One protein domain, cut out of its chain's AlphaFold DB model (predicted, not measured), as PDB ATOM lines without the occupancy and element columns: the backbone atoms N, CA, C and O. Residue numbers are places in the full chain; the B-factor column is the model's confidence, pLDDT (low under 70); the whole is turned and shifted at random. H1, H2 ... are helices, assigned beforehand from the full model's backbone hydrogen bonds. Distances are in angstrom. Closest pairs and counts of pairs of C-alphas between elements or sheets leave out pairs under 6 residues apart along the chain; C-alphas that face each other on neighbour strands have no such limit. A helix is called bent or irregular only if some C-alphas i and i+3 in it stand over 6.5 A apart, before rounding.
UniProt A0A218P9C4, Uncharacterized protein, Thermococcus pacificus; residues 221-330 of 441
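What this domain is: This is residues 221 to 330 of the 441 residues of an uncharacterized protein of Thermococcus pacificus (UniProt A0A218P9C4). A long helix, H5, makes the spine of this domain, with H1 side by side with it and running opposite ways, and the short H3 packed on its middle. H2 folds back from H1 as a helical hairpin, and H2 and H4 lie toward the end of H5 where it begins; at its other end H6 makes a corner with it, and H7 follows without touching any helix. The printed part has 110 residues with seven named helices, H1 to H7 in order along the chain, and no named strand: all helix. It is compact, with a radius of gyration of the C-alphas of 15.1 A, and spans 44 by 30 by 21 A.

Where its parts are: H1 is residues 221 to 234, 20.0 A long, beginning at C-alpha 221 at (-21.075, 44.176, -3.986). H2 is residues 239 to 253, 17.7 A; it is irregular, with C-alphas 244 and 247 7.5 A apart. H3 is residues 256 to 260, 5.8 A, and H4 is residues 264 to 272, 12.3 A. H5, residues 280 to 300, is 30.1 A long and begins at C-alpha 280 at (-4.441, 35.114, -19.558). H6 is residues 303 to 308, 8.7 A. H7 is residues 317 to 330, 18.8 A, ending at C-alpha 330 at (-3.228, 37.322, 0.669); it is only just irregular, with C-alphas 323 and 326 6.54 A apart.

How they stand to each other: H5 is the hub and touches five helices. H1 touches it at a shallow tilt of 25 degrees, opposite ways; their closest C-alphas, of Val 229 and Cys 286, are 6.3 A apart. H3 touches residues 286 to 294 of H5, closest at the C-alphas of Phe 256 and Ala 290, 4.5 A. H2 and H4 each only just touch H5, with 3 pairs of C-alphas within 8 A; the closest are Leu 253 and Cys 286 at 6.8 A, and Ile 267 and Ile 283 at 7.5 A. H1 and H2 form a helical hairpin at a steep tilt of 43 degrees, with the C-alphas of Tyr 234 and Val 242 closest, 6.4 A. H5 and H6 touch only at the corner, the C-alphas of Val 297 and Phe 303 closest at 5.6 A. H6 and H7 are close but not clearly touching, the C-alphas of Leu 307 and Leu 324 closest at 7.7 A; H5 and H7 are apart. Every O i to N i+4 pair is within hydrogen-bond range in H1, H3, H4, H5 and H6; in H2 it is 9 of 11 and in H7 7 of 10.

The domain as a whole: The two C-alphas farthest apart, of Arg 274 and Glu 311, are 43.9 A apart. The printed part has no cut and no long link. Residues 313 to 318 stand free, of which 317 to 318 belong to H7. The mean pLDDT of the printed part is 95.1, and no printed residue is under 70.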
ATOM      1  N   ASP A 221     -22.074  45.218  -3.727       98.56
ATOM      2  CA  ASP A 221     -21.075  44.176  -3.986       98.56
ATOM      3  C   ASP A 221     -20.632  44.146  -5.461       98.56
ATOM      4  O   ASP A 221     -19.446  43.984  -5.753       98.56
ATOM      5  N   ASP A 222     -21.558  44.394  -6.394       98.00
ATOM      6  CA  ASP A 222     -21.279  44.433  -7.834       98.00
ATOM      7  C   ASP A 222     -20.372  45.618  -8.218       98.00
ATOM      8  O   ASP A 222     -19.467  45.476  -9.049       98.00
ATOM      9  N   GLU A 223     -20.553  46.783  -7.589       98.00
ATOM     10  CA  GLU A 223     -19.682  47.948  -7.793       98.00
ATOM     11  C   GLU A 223     -18.282  47.726  -7.213       98.00
ATOM     12  O   GLU A 223     -17.277  48.066  -7.852       98.00
ATOM     13  N   ILE A 224     -18.191  47.137  -6.017       98.50
ATOM     14  CA  ILE A 224     -16.909  46.826  -5.374       98.50
ATOM     15  C   ILE A 224     -16.148  45.792  -6.212       98.50
ATOM     16  O   ILE A 224     -14.967  45.987  -6.516       98.50
ATOM     17  N   TYR A 225     -16.815  44.724  -6.655       98.62
ATOM     18  CA  TYR A 225     -16.193  43.714  -7.508       98.62
ATOM     19  C   TYR A 225     -15.781  44.283  -8.874       98.62
ATOM     20  O   TYR A 225     -14.664  44.046  -9.342       98.62
ATOM     21  N   SER A 226     -16.620  45.117  -9.491       97.94
ATOM     22  CA  SER A 226     -16.254  45.820 -10.726       97.94
ATOM     23  C   SER A 226     -15.016  46.700 -10.531       97.94
ATOM     24  O   SER A 226     -14.168  46.786 -11.420       97.94
ATOM     25  N   THR A 227     -14.865  47.331  -9.365       97.44
ATOM     26  CA  THR A 227     -13.668  48.110  -9.008       97.44
ATOM     27  C   THR A 227     -12.436  47.207  -8.892       97.44
ATOM     28  O   THR A 227     -11.390  47.510  -9.470       97.44
ATOM     29  N   LEU A 228     -12.567  46.044  -8.244       98.12
ATOM     30  CA  LEU A 228     -11.520  45.019  -8.146       98.12
ATOM     31  C   LEU A 228     -11.030  44.561  -9.533       98.12
ATOM     32  O   LEU A 228      -9.825  44.471  -9.787       98.12
ATOM     33  N   VAL A 229     -11.946  44.322 -10.468       98.06
ATOM     34  CA  VAL A 229     -11.611  43.940 -11.850       98.06
ATOM     35  C   VAL A 229     -10.863  45.070 -12.559       98.06
ATOM     36  O   VAL A 229      -9.809  44.839 -13.160       98.06
ATOM     37  N   GLN A 230     -11.353  46.307 -12.449       96.25
ATOM     38  CA  GLN A 230     -10.722  47.473 -13.066       96.25
ATOM     39  C   GLN A 230      -9.265  47.640 -12.617       96.25
ATOM     40  O   GLN A 230      -8.373  47.766 -13.463       96.25
ATOM     41  N   VAL A 231      -8.987  47.583 -11.310       94.62
ATOM     42  CA  VAL A 231      -7.624  47.786 -10.789       94.62
ATOM     43  C   VAL A 231      -6.654  46.683 -11.222       94.62
ATOM     44  O   VAL A 231      -5.491  46.981 -11.522       94.62
ATOM     45  N   VAL A 232      -7.120  45.431 -11.344       96.06
ATOM     46  CA  VAL A 232      -6.319  44.316 -11.881       96.06
ATOM     47  C   VAL A 232      -5.895  44.615 -13.317       96.06
ATOM     48  O   VAL A 232      -4.726  44.426 -13.674       96.06
ATOM     49  N   PHE A 233      -6.796  45.142 -14.151       95.00
ATOM     50  CA  PHE A 233      -6.458  45.510 -15.524       95.00
ATOM     51  C   PHE A 233      -5.579  46.765 -15.591       95.00
ATOM     52  O   PHE A 233      -4.570  46.734 -16.294       95.00
ATOM     53  N   TYR A 234      -5.828  47.810 -14.804       89.94
ATOM     54  CA  TYR A 234      -4.953  48.991 -14.789       89.94
ATOM     55  C   TYR A 234      -3.521  48.696 -14.308       89.94
ATOM     56  O   TYR A 234      -2.577  49.355 -14.746       89.94
ATOM     57  N   SER A 235      -3.319  47.682 -13.460       88.00
ATOM     58  CA  SER A 235      -1.993  47.321 -12.945       88.00
ATOM     59  C   SER A 235      -1.003  46.952 -14.062       88.00
ATOM     60  O   SER A 235      -1.165  45.947 -14.753       88.00
ATOM     61  N   GLY A 236       0.040  47.761 -14.263       83.50
ATOM     62  CA  GLY A 236       1.091  47.489 -15.253       83.50
ATOM     63  C   GLY A 236       0.659  47.605 -16.720       83.50
ATOM     64  O   GLY A 236       1.358  47.089 -17.587       83.50
ATOM     65  N   MET A 237      -0.472  48.258 -17.019       85.12
ATOM     66  CA  MET A 237      -0.930  48.491 -18.395       85.12
ATOM     67  C   MET A 237      -1.136  49.978 -18.678       85.12
ATOM     68  O   MET A 237      -1.319  50.791 -17.775       85.12
ATOM     69  N   ASN A 238      -1.102  50.344 -19.959       82.88
ATOM     70  CA  ASN A 238      -1.390  51.708 -20.378       82.88
ATOM     71  C   ASN A 238      -2.872  52.031 -20.118       82.88
ATOM     72  O   ASN A 238      -3.754  51.402 -20.708       82.88
ATOM     73  N   ALA A 239      -3.139  53.029 -19.270       82.06
ATOM     74  CA  ALA A 239      -4.491  53.383 -18.843       82.06
ATOM     75  C   ALA A 239      -5.434  53.667 -20.024       82.06
ATOM     76  O   ALA A 239      -6.531  53.124 -20.055       82.06
ATOM     77  N   LYS A 240      -4.988  54.401 -21.056       81.38
ATOM     78  CA  LYS A 240      -5.798  54.702 -22.253       81.38
ATOM     79  C   LYS A 240      -6.243  53.434 -22.988       81.38
ATOM     80  O   LYS A 240      -7.376  53.354 -23.458       81.38
ATOM     81  N   THR A 241      -5.360  52.439 -23.077       87.69
ATOM     82  CA  THR A 241      -5.681  51.143 -23.699       87.69
ATOM     83  C   THR A 241      -6.724  50.389 -22.882       87.69
ATOM     84  O   THR A 241      -7.686  49.864 -23.441       87.69
ATOM     85  N   VAL A 242      -6.549  50.371 -21.558       90.50
ATOM     86  CA  VAL A 242      -7.459  49.698 -20.628       90.50
ATOM     87  C   VAL A 242      -8.836  50.354 -20.631       90.50
ATOM     88  O   VAL A 242      -9.821  49.656 -20.834       90.50
ATOM     89  N   SER A 243      -8.918  51.680 -20.511       87.62
ATOM     90  CA  SER A 243     -10.192  52.407 -20.515       87.62
ATOM     91  C   SER A 243     -10.983  52.178 -21.807       87.62
ATOM     92  O   SER A 243     -12.190  51.971 -21.745       87.62
ATOM     93  N   LYS A 244     -10.317  52.126 -22.975       90.00
ATOM     94  CA  LYS A 244     -10.979  51.829 -24.261       90.00
ATOM     95  C   LYS A 244     -11.609  50.431 -24.296       90.00
ATOM     96  O   LYS A 244     -12.652  50.253 -24.913       90.00
ATOM     97  N   LYS A 245     -10.971  49.443 -23.664       95.62
ATOM     98  CA  LYS A 245     -11.424  48.041 -23.639       95.62
ATOM     99  C   LYS A 245     -12.248  47.694 -22.391       95.62
ATOM    100  O   LYS A 245     -12.700  46.559 -22.264       95.62
ATOM    101  N   MET A 246     -12.471  48.650 -21.486       95.75
ATOM    102  CA  MET A 246     -13.162  48.412 -20.219       95.75
ATOM    103  C   MET A 246     -14.591  47.874 -20.376       95.75
ATOM    104  O   MET A 246     -14.926  46.936 -19.656       95.75
ATOM    105  N   PRO A 247     -15.414  48.362 -21.331       96.81
ATOM    106  CA  PRO A 247     -16.740  47.788 -21.552       96.81
ATOM    107  C   PRO A 247     -16.690  46.286 -21.869       96.81
ATOM    108  O   PRO A 247     -17.454  45.509 -21.303       96.81
ATOM    109  N   THR A 248     -15.742  45.852 -22.708       98.06
ATOM    110  CA  THR A 248     -15.542  44.431 -23.033       98.06
ATOM    111  C   THR A 248     -15.027  43.645 -21.829       98.06
ATOM    112  O   THR A 248     -15.504  42.543 -21.571       98.06
ATOM    113  N   ILE A 249     -14.097  44.215 -21.055       98.19
ATOM    114  CA  ILE A 249     -13.588  43.588 -19.828       98.19
ATOM    115  C   ILE A 249     -14.741  43.330 -18.851       98.19
ATOM    116  O   ILE A 249     -14.912  42.194 -18.425       98.19
ATOM    117  N   LEU A 250     -15.561  44.338 -18.537       97.75
ATOM    118  CA  LEU A 250     -16.667  44.205 -17.579       97.75
ATOM    119  C   LEU A 250     -17.814  43.336 -18.111       97.75
ATOM    120  O   LEU A 250     -18.423  42.605 -17.338       97.75
ATOM    121  N   LYS A 251     -18.055  43.310 -19.428       97.75
ATOM    122  CA  LYS A 251     -18.999  42.363 -20.047       97.75
ATOM    123  C   LYS A 251     -18.656  40.906 -19.709       97.75
ATOM    124  O   LYS A 251     -19.555  40.096 -19.487       97.75
ATOM    125  N   TYR A 252     -17.369  40.557 -19.719       98.31
ATOM    126  CA  TYR A 252     -16.931  39.197 -19.408       98.31
ATOM    127  C   TYR A 252     -16.637  38.984 -17.932       98.31
ATOM    128  O   TYR A 252     -16.870  37.888 -17.443       98.31
ATOM    129  N   LEU A 253     -16.102  39.981 -17.237       98.50
ATOM    130  CA  LEU A 253     -15.488  39.811 -15.925       98.50
ATOM    131  C   LEU A 253     -16.147  40.648 -14.824       98.50
ATOM    132  O   LEU A 253     -15.615  40.665 -13.730       98.50
ATOM    133  N   GLY A 254     -17.245  41.360 -15.092       97.44
ATOM    134  CA  GLY A 254     -17.875  42.285 -14.138       97.44
ATOM    135  C   GLY A 254     -18.896  41.660 -13.181       97.44
ATOM    136  O   GLY A 254     -19.243  42.291 -12.193       97.44
ATOM    137  N   ASP A 255     -19.356  40.435 -13.441       98.12
ATOM    138  CA  ASP A 255     -20.302  39.711 -12.580       98.12
ATOM    139  C   ASP A 255     -19.575  38.558 -11.879       98.12
ATOM    140  O   ASP A 255     -19.270  37.540 -12.505       98.12
ATOM    141  N   PHE A 256     -19.284  38.710 -10.586       98.56
ATOM    142  CA  PHE A 256     -18.519  37.708  -9.839       98.56
ATOM    143  C   PHE A 256     -19.231  36.359  -9.741       98.56
ATOM    144  O   PHE A 256     -18.559  35.335  -9.715       98.56
ATOM    145  N   ARG A 257     -20.567  36.332  -9.733       98.12
ATOM    146  CA  ARG A 257     -21.346  35.092  -9.601       98.12
ATOM    147  C   ARG A 257     -21.190  34.265 -10.868       98.12
ATOM    148  O   ARG A 257     -20.899  33.078 -10.816       98.12
ATOM    149  N   LYS A 258     -21.286  34.921 -12.025       98.25
ATOM    150  CA  LYS A 258     -21.039  34.290 -13.325       98.25
ATOM    151  C   LYS A 258     -19.573  33.874 -13.489       98.25
ATOM    152  O   LYS A 258     -19.285  32.788 -13.976       98.25
ATOM    153  N   VAL A 259     -18.644  34.756 -13.124       98.44
ATOM    154  CA  VAL A 259     -17.203  34.562 -13.344       98.44
ATOM    155  C   VAL A 259     -16.625  33.475 -12.433       98.44
ATOM    156  O   VAL A 259     -15.672  32.801 -12.826       98.44
ATOM    157  N   ALA A 260     -17.195  33.270 -11.242       98.19
ATOM    158  CA  ALA A 260     -16.805  32.187 -10.344       98.19
ATOM    159  C   ALA A 260     -17.015  30.796 -10.973       98.19
ATOM    160  O   ALA A 260     -16.229  29.889 -10.702       98.19
ATOM    161  N   GLU A 261     -17.985  30.662 -11.878       98.06
ATOM    162  CA  GLU A 261     -18.326  29.409 -12.565       98.06
ATOM    163  C   GLU A 261     -17.569  29.196 -13.892       98.06
ATOM    164  O   GLU A 261     -17.799  28.207 -14.584       98.06
ATOM    165  N   TYR A 262     -16.660  30.103 -14.278       98.38
ATOM    166  CA  TYR A 262     -15.963  30.008 -15.566       98.38
ATOM    167  C   TYR A 262     -15.054  28.783 -15.692       98.38
ATOM    168  O   TYR A 262     -14.246  28.482 -14.806       98.38
ATOM    169  N   THR A 263     -15.138  28.143 -16.860       97.31
ATOM    170  CA  THR A 263     -14.319  26.997 -17.268       97.31
ATOM    171  C   THR A 263     -13.236  27.389 -18.282       97.31
ATOM    172  O   THR A 263     -13.116  28.544 -18.706       97.31
ATOM    173  N   GLU A 264     -12.434  26.416 -18.723       96.94
ATOM    174  CA  GLU A 264     -11.438  26.611 -19.785       96.94
ATOM    175  C   GLU A 264     -12.077  27.001 -21.133       96.94
ATOM    176  O   GLU A 264     -11.487  27.746 -21.920       96.94
ATOM    177  N   GLU A 265     -13.301  26.549 -21.417       97.62
ATOM    178  CA  GLU A 265     -14.088  26.991 -22.576       97.62
ATOM    179  C   GLU A 265     -14.398  28.490 -22.507       97.62
ATOM    180  O   GLU A 265     -14.242  29.196 -23.507       97.62
ATOM    181  N   ASP A 266     -14.780  29.001 -21.333       98.31
ATOM    182  CA  ASP A 266     -15.039  30.428 -21.145       98.31
ATOM    183  C   ASP A 266     -13.761  31.252 -21.311       98.31
ATOM    184  O   ASP A 266     -13.786  32.296 -21.967       98.31
ATOM    185  N   ILE A 267     -12.632  30.768 -20.785       97.88
ATOM    186  CA  ILE A 267     -11.325  31.413 -20.961       97.88
ATOM    187  C   ILE A 267     -10.961  31.493 -22.448       97.88
ATOM    188  O   ILE A 267     -10.579  32.569 -22.915       97.88
ATOM    189  N   ARG A 268     -11.117  30.397 -23.206       97.19
ATOM    190  CA  ARG A 268     -10.888  30.388 -24.664       97.19
ATOM    191  C   ARG A 268     -11.769  31.416 -25.370       97.19
ATOM    192  O   ARG A 268     -11.250  32.273 -26.080       97.19
ATOM    193  N   ARG A 269     -13.072  31.430 -25.066       97.50
ATOM    194  CA  ARG A 269     -14.024  32.407 -25.617       97.50
ATOM    195  C   ARG A 269     -13.624  33.857 -25.324       97.50
ATOM    196  O   ARG A 269     -13.766  34.712 -26.192       97.50
ATOM    197  N   ILE A 270     -13.135  34.153 -24.117       97.69
ATOM    198  CA  ILE A 270     -12.660  35.496 -23.736       97.69
ATOM    199  C   ILE A 270     -11.387  35.868 -24.511       97.69
ATOM    200  O   ILE A 270     -11.240  37.006 -24.953       97.69
ATOM    201  N   MET A 271     -10.457  34.923 -24.675       97.38
ATOM    202  CA  MET A 271      -9.184  35.133 -25.379       97.38
ATOM    203  C   MET A 271      -9.349  35.312 -26.899       97.38
ATOM    204  O   MET A 271      -8.507  35.964 -27.533       97.38
ATOM    205  N   ASP A 272     -10.431  34.776 -27.464       97.31
ATOM    206  CA  ASP A 272     -10.781  34.904 -28.881       97.31
ATOM    207  C   ASP A 272     -11.461  36.239 -29.225       97.31
ATOM    208  O   ASP A 272     -11.418  36.674 -30.380       97.31
ATOM    209  N   ASP A 273     -12.022  36.949 -28.240       97.62
ATOM    210  CA  ASP A 273     -12.618  38.267 -28.464       97.62
ATOM    211  C   ASP A 273     -11.536  39.299 -28.858       97.62
ATOM    212  O   ASP A 273     -10.565  39.561 -28.136       97.62
ATOM    213  N   ARG A 274     -11.700  39.909 -30.041       96.12
ATOM    214  CA  ARG A 274     -10.759  40.893 -30.613       96.12
ATOM    215  C   ARG A 274     -10.692  42.187 -29.797       96.12
ATOM    216  O   ARG A 274      -9.648  42.850 -29.752       96.12
ATOM    217  N   ASP A 275     -11.780  42.534 -29.123       95.56
ATOM    218  CA  ASP A 275     -11.891  43.727 -28.298       95.56
ATOM    219  C   ASP A 275     -11.424  43.491 -26.858       95.56
ATOM    220  O   ASP A 275     -11.154  44.463 -26.148       95.56
ATOM    221  N   MET A 276     -11.147  42.249 -26.464       96.88
ATOM    222  CA  MET A 276     -10.557  41.931 -25.166       96.88
ATOM    223  C   MET A 276      -9.054  42.265 -25.089       96.88
ATOM    224  O   MET A 276      -8.354  42.420 -26.098       96.88
ATOM    225  N   ILE A 277      -8.539  42.423 -23.867       95.06
ATOM    226  CA  ILE A 277      -7.095  42.419 -23.600       95.06
ATOM    227  C   ILE A 277      -6.661  40.971 -23.363       95.06
ATOM    228  O   ILE A 277      -7.041  40.368 -22.360       95.06
ATOM    229  N   LYS A 278      -5.821  40.439 -24.259       94.56
ATOM    230  CA  LYS A 278      -5.336  39.048 -24.252       94.56
ATOM    231  C   LYS A 278      -4.274  38.796 -23.175       94.56
ATOM    232  O   LYS A 278      -3.116  38.514 -23.471       94.56
ATOM    233  N   ASN A 279      -4.659  38.943 -21.910       96.25
ATOM    234  CA  ASN A 279      -3.802  38.691 -20.757       96.25
ATOM    235  C   ASN A 279      -4.382  37.557 -19.906       96.25
ATOM    236  O   ASN A 279      -5.153  37.796 -18.976       96.25
ATOM    237  N   LEU A 280      -3.963  36.328 -20.219       97.06
ATOM    238  CA  LEU A 280      -4.441  35.114 -19.558       97.06
ATOM    239  C   LEU A 280      -4.265  35.172 -18.033       97.06
ATOM    240  O   LEU A 280      -5.195  34.861 -17.298       97.06
ATOM    241  N   LYS A 281      -3.114  35.663 -17.551       96.88
ATOM    242  CA  LYS A 281      -2.833  35.774 -16.110       96.88
ATOM    243  C   LYS A 281      -3.836  36.680 -15.390       96.88
ATOM    244  O   LYS A 281      -4.216  36.390 -14.261       96.88
ATOM    245  N   LYS A 282      -4.271  37.774 -16.025       96.94
ATOM    246  CA  LYS A 282      -5.272  38.688 -15.446       96.94
ATOM    247  C   LYS A 282      -6.680  38.112 -15.485       96.94
ATOM    248  O   LYS A 282      -7.404  38.261 -14.511       96.94
ATOM    249  N   ILE A 283      -7.040  37.425 -16.568       98.25
ATOM    250  CA  ILE A 283      -8.330  36.729 -16.676       98.25
ATOM    251  C   ILE A 283      -8.432  35.659 -15.582       98.25
ATOM    252  O   ILE A 283      -9.385  35.661 -14.809       98.25
ATOM    253  N   GLN A 284      -7.401  34.822 -15.439       98.25
ATOM    254  CA  GLN A 284      -7.322  33.816 -14.375       98.25
ATOM    255  C   GLN A 284      -7.356  34.446 -12.976       98.25
ATOM    256  O   GLN A 284      -8.021  33.923 -12.085       98.25
ATOM    257  N   ALA A 285      -6.696  35.595 -12.777       98.12
ATOM    258  CA  ALA A 285      -6.780  36.331 -11.519       98.12
ATOM    259  C   ALA A 285      -8.211  36.809 -11.220       98.12
ATOM    260  O   ALA A 285      -8.662  36.657 -10.092       98.12
ATOM    261  N   CYS A 286      -8.946  37.331 -12.207       98.44
ATOM    262  CA  CYS A 286     -10.347  37.727 -12.032       98.44
ATOM    263  C   CYS A 286     -11.258  36.536 -11.696       98.44
ATOM    264  O   CYS A 286     -12.123  36.687 -10.838       98.44
ATOM    265  N   ILE A 287     -11.026  35.362 -12.297       98.69
ATOM    266  CA  ILE A 287     -11.759  34.121 -11.981       98.69
ATOM    267  C   ILE A 287     -11.486  33.670 -10.543       98.69
ATOM    268  O   ILE A 287     -12.420  33.402  -9.791       98.69
ATOM    269  N   HIS A 288     -10.216  33.644 -10.121       98.69
ATOM    270  CA  HIS A 288      -9.859  33.376  -8.721       98.69
ATOM    271  C   HIS A 288     -10.541  34.373  -7.779       98.69
ATOM    272  O   HIS A 288     -11.164  33.984  -6.795       98.69
ATOM    273  N   ASN A 289     -10.447  35.663  -8.100       98.62
ATOM    274  CA  ASN A 289     -10.999  36.729  -7.276       98.62
ATOM    275  C   ASN A 289     -12.520  36.649  -7.172       98.62
ATOM    276  O   ASN A 289     -13.040  36.927  -6.103       98.62
ATOM    277  N   ALA A 290     -13.219  36.252  -8.238       98.81
ATOM    278  CA  ALA A 290     -14.665  36.049  -8.227       98.81
ATOM    279  C   ALA A 290     -15.083  34.999  -7.193       98.81
ATOM    280  O   ALA A 290     -15.964  35.254  -6.378       98.81
ATOM    281  N   LYS A 291     -14.375  33.861  -7.169       98.69
ATOM    282  CA  LYS A 291     -14.603  32.776  -6.204       98.69
ATOM    283  C   LYS A 291     -14.363  33.237  -4.766       98.69
ATOM    284  O   LYS A 291     -15.163  32.950  -3.886       98.69
ATOM    285  N   GLU A 292     -13.270  33.961  -4.516       98.62
ATOM    286  CA  GLU A 292     -12.994  34.516  -3.181       98.62
ATOM    287  C   GLU A 292     -14.027  35.566  -2.762       98.62
ATOM    288  O   GLU A 292     -14.459  35.578  -1.612       98.62
ATOM    289  N   PHE A 293     -14.433  36.433  -3.691       98.62
ATOM    290  CA  PHE A 293     -15.426  37.474  -3.444       98.62
ATOM    291  C   PHE A 293     -16.783  36.861  -3.093       98.62
ATOM    292  O   PHE A 293     -17.391  37.255  -2.102       98.62
ATOM    293  N   GLN A 294     -17.214  35.841  -3.840       98.44
ATOM    294  CA  GLN A 294     -18.442  35.107  -3.555       98.44
ATOM    295  C   GLN A 294     -18.426  34.494  -2.149       98.44
ATOM    296  O   GLN A 294     -19.360  34.712  -1.384       98.44
ATOM    297  N   ARG A 295     -17.336  33.817  -1.756       98.56
ATOM    298  CA  ARG A 295     -17.208  33.251  -0.399       98.56
ATOM    299  C   ARG A 295     -17.251  34.312   0.697       98.56
ATOM    300  O   ARG A 295     -17.758  34.052   1.787       98.56
ATOM    301  N   ILE A 296     -16.696  35.497   0.442       98.50
ATOM    302  CA  ILE A 296     -16.785  36.625   1.375       98.50
ATOM    303  C   ILE A 296     -18.243  37.042   1.559       98.50
ATOM    304  O   ILE A 296     -18.700  37.122   2.696       98.50
ATOM    305  N   VAL A 297     -18.967  37.258   0.459       98.44
ATOM    306  CA  VAL A 297     -20.379  37.657   0.500       98.44
ATOM    307  C   VAL A 297     -21.220  36.593   1.211       98.44
ATOM    308  O   VAL A 297     -22.015  36.932   2.080       98.44
ATOM    309  N   GLU A 298     -20.986  35.307   0.943       98.06
ATOM    310  CA  GLU A 298     -21.683  34.197   1.612       98.06
ATOM    311  C   GLU A 298     -21.419  34.139   3.127       98.06
ATOM    312  O   GLU A 298     -22.321  33.819   3.896       98.06
ATOM    313  N   SER A 299     -20.198  34.452   3.576       98.06
ATOM    314  CA  SER A 299     -19.807  34.343   4.993       98.06
ATOM    315  C   SER A 299     -20.065  35.602   5.826       98.06
ATOM    316  O   SER A 299     -20.300  35.488   7.025       98.06
ATOM    317  N   HIS A 300     -20.022  36.791   5.220       98.00
ATOM    318  CA  HIS A 300     -20.169  38.081   5.915       98.00
ATOM    319  C   HIS A 300     -21.474  38.808   5.551       98.00
ATOM    320  O   HIS A 300     -21.777  39.870   6.097       98.00
ATOM    321  N   GLY A 301     -22.253  38.270   4.610       98.31
ATOM    322  CA  GLY A 301     -23.482  38.864   4.081       98.31
ATOM    323  C   GLY A 301     -23.255  39.932   3.005       98.31
ATOM    324  O   GLY A 301     -24.124  40.128   2.163       98.31
ATOM    325  N   SER A 302     -22.104  40.610   3.008       98.56
ATOM    326  CA  SER A 302     -21.667  41.537   1.956       98.56
ATOM    327  C   SER A 302     -20.158  41.777   2.040       98.56
ATOM    328  O   SER A 302     -19.521  41.512   3.067       98.56
ATOM    329  N   PHE A 303     -19.566  42.329   0.982       98.50
ATOM    330  CA  PHE A 303     -18.166  42.744   1.012       98.50
ATOM    331  C   PHE A 303     -17.937  43.961   1.917       98.50
ATOM    332  O   PHE A 303     -16.877  44.087   2.530       98.50
ATOM    333  N   VAL A 304     -18.931  44.845   2.042       98.38
ATOM    334  CA  VAL A 304     -18.884  45.975   2.984       98.38
ATOM    335  C   VAL A 304     -18.754  45.466   4.417       98.38
ATOM    336  O   VAL A 304     -17.852  45.897   5.128       98.38
ATOM    337  N   ASN A 305     -19.576  44.489   4.812       98.44
ATOM    338  CA  ASN A 305     -19.502  43.877   6.141       98.44
ATOM    339  C   ASN A 305     -18.148  43.200   6.374       98.44
ATOM    340  O   ASN A 305     -17.602  43.263   7.472       98.44
ATOM    341  N   TYR A 306     -17.580  42.582   5.336       98.44
ATOM    342  CA  TYR A 306     -16.227  42.041   5.407       98.44
ATOM    343  C   TYR A 306     -15.184  43.126   5.683       98.44
ATOM    344  O   TYR A 306     -14.364  42.941   6.576       98.44
ATOM    345  N   LEU A 307     -15.225  44.268   4.990       97.62
ATOM    346  CA  LEU A 307     -14.311  45.383   5.268       97.62
ATOM    347  C   LEU A 307     -14.503  45.980   6.672       97.62
ATOM    348  O   LEU A 307     -13.510  46.248   7.346       97.62
ATOM    349  N   GLU A 308     -15.746  46.151   7.126       96.94
ATOM    350  CA  GLU A 308     -16.065  46.685   8.461       96.94
ATOM    351  C   GLU A 308     -15.638  45.728   9.588       96.94
ATOM    352  O   GLU A 308     -15.236  46.178  10.659       96.94
ATOM    353  N   SER A 309     -15.625  44.410   9.342       97.38
ATOM    354  CA  SER A 309     -15.220  43.402  10.341       97.38
ATOM    355  C   SER A 309     -13.774  43.541  10.841       97.38
ATOM    356  O   SER A 309     -13.419  42.964  11.867       97.38
ATOM    357  N   PHE A 310     -12.937  44.313  10.141       95.69
ATOM    358  CA  PHE A 310     -11.560  44.599  10.544       95.69
ATOM    359  C   PHE A 310     -11.421  45.769  11.528       95.69
ATOM    360  O   PHE A 310     -10.303  46.017  11.988       95.69
ATOM    361  N   GLU A 311     -12.506  46.496  11.827       93.44
ATOM    362  CA  GLU A 311     -12.512  47.648  12.745       93.44
ATOM    363  C   GLU A 311     -11.393  48.648  12.399       93.44
ATOM    364  O   GLU A 311     -10.498  48.958  13.196       93.44
ATOM    365  N   VAL A 312     -11.378  49.068  11.134       90.44
ATOM    366  CA  VAL A 312     -10.373  49.969  10.563       90.44
ATOM    367  C   VAL A 312     -10.984  51.346  10.401       90.44
ATOM    368  O   VAL A 312     -11.986  51.494   9.705       90.44
ATOM    369  N   ASP A 313     -10.337  52.358  10.975       87.94
ATOM    370  CA  ASP A 313     -10.632  53.742  10.621       87.94
ATOM    371  C   ASP A 313     -10.221  53.975   9.152       87.94
ATOM    372  O   ASP A 313      -9.033  53.874   8.813       87.94
ATOM    373  N   PRO A 314     -11.178  54.279   8.254       87.94
ATOM    374  CA  PRO A 314     -10.910  54.433   6.833       87.94
ATOM    375  C   PRO A 314     -10.066  55.668   6.505       87.94
ATOM    376  O   PRO A 314      -9.618  55.791   5.368       87.94
ATOM    377  N   THR A 315      -9.814  56.566   7.460       83.88
ATOM    378  CA  THR A 315      -8.912  57.719   7.319       83.88
ATOM    379  C   THR A 315      -7.499  57.434   7.845       83.88
ATOM    380  O   THR A 315      -6.545  58.129   7.489       83.88
ATOM    381  N   ASN A 316      -7.325  56.373   8.638       83.25
ATOM    382  CA  ASN A 316      -6.069  56.058   9.304       83.25
ATOM    383  C   ASN A 316      -5.176  55.151   8.444       83.25
ATOM    384  O   ASN A 316      -5.355  53.933   8.359       83.25
ATOM    385  N   TYR A 317      -4.135  55.738   7.845       82.81
ATOM    386  CA  TYR A 317      -3.174  55.007   7.012       82.81
ATOM    387  C   TYR A 317      -2.546  53.789   7.716       82.81
ATOM    388  O   TYR A 317      -2.351  52.750   7.079       82.81
ATOM    389  N   ARG A 318      -2.218  53.891   9.011       80.75
ATOM    390  CA  ARG A 318      -1.553  52.809   9.752       80.75
ATOM    391  C   ARG A 318      -2.482  51.615   9.925       80.75
ATOM    392  O   ARG A 318      -2.049  50.481   9.706       80.75
ATOM    393  N   ASP A 319      -3.741  51.859  10.256       86.44
ATOM    394  CA  ASP A 319      -4.736  50.802  10.416       86.44
ATOM    395  C   ASP A 319      -4.976  50.096   9.086       86.44
ATOM    396  O   ASP A 319      -4.871  48.873   8.995       86.44
ATOM    397  N   ILE A 320      -5.162  50.865   8.015       89.44
ATOM    398  CA  ILE A 320      -5.374  50.328   6.669       89.44
ATOM    399  C   ILE A 320      -4.167  49.490   6.217       89.44
ATOM    400  O   ILE A 320      -4.329  48.374   5.715       89.44
ATOM    401  N   LYS A 321      -2.943  49.995   6.432       86.56
ATOM    402  CA  LYS A 321      -1.684  49.312   6.084       86.56
ATOM    403  C   LYS A 321      -1.478  48.018   6.870       86.56
ATOM    404  O   LYS A 321      -0.924  47.074   6.314       86.56
ATOM    405  N   THR A 322      -1.859  47.977   8.145       87.94
ATOM    406  CA  THR A 322      -1.558  46.832   9.022       87.94
ATOM    407  C   THR A 322      -2.663  45.782   9.042       87.94
ATOM    408  O   THR A 322      -2.345  44.600   9.133       87.94
ATOM    409  N   LYS A 323      -3.932  46.183   8.906       92.38
ATOM    410  CA  LYS A 323      -5.089  45.284   9.019       92.38
ATOM    411  C   LYS A 323      -5.649  44.862   7.654       92.38
ATOM    412  O   LYS A 323      -5.780  43.670   7.397       92.38
ATOM    413  N   LEU A 324      -5.927  45.807   6.746       94.88
ATOM    414  CA  LEU A 324      -6.589  45.500   5.463       94.88
ATOM    415  C   LEU A 324      -5.623  45.042   4.373       94.88
ATOM    416  O   LEU A 324      -5.881  44.062   3.675       94.88
ATOM    417  N   VAL A 325      -4.513  45.762   4.192       93.19
ATOM    418  CA  VAL A 325      -3.583  45.509   3.080       93.19
ATOM    419  C   VAL A 325      -3.066  44.060   3.050       93.19
ATOM    420  O   VAL A 325      -3.130  43.454   1.974       93.19
ATOM    421  N   PRO A 326      -2.593  43.463   4.165       94.00
ATOM    422  CA  PRO A 326      -2.097  42.088   4.154       94.00
ATOM    423  C   PRO A 326      -3.185  41.075   3.787       94.00
ATOM    424  O   PRO A 326      -2.932  40.167   2.995       94.00
ATOM    425  N   GLU A 327      -4.401  41.260   4.303       95.69
ATOM    426  CA  GLU A 327      -5.526  40.353   4.069       95.69
ATOM    427  C   GLU A 327      -6.005  40.390   2.618       95.69
ATOM    428  O   GLU A 327      -6.144  39.344   1.976       95.69
ATOM    429  N   LEU A 328      -6.158  41.588   2.050       97.00
ATOM    430  CA  LEU A 328      -6.546  41.745   0.648       97.00
ATOM    431  C   LEU A 328      -5.484  41.175  -0.301       97.00
ATOM    432  O   LEU A 328      -5.826  40.486  -1.262       97.00
ATOM    433  N   MET A 329      -4.198  41.406  -0.019       95.31
ATOM    434  CA  MET A 329      -3.096  40.867  -0.826       95.31
ATOM    435  C   MET A 329      -2.955  39.344  -0.716       95.31
ATOM    436  O   MET A 329      -2.543  38.689  -1.676       95.31
ATOM    437  N   LYS A 330      -3.256  38.771   0.451       96.00
ATOM    438  CA  LYS A 330      -3.228  37.322   0.669       96.00
ATOM    439  C   LYS A 330      -4.334  36.630  -0.122       96.00
ATOM    440  O   LYS A 330      -4.097  35.576  -0.716       96.00
TER     441      LYS A 330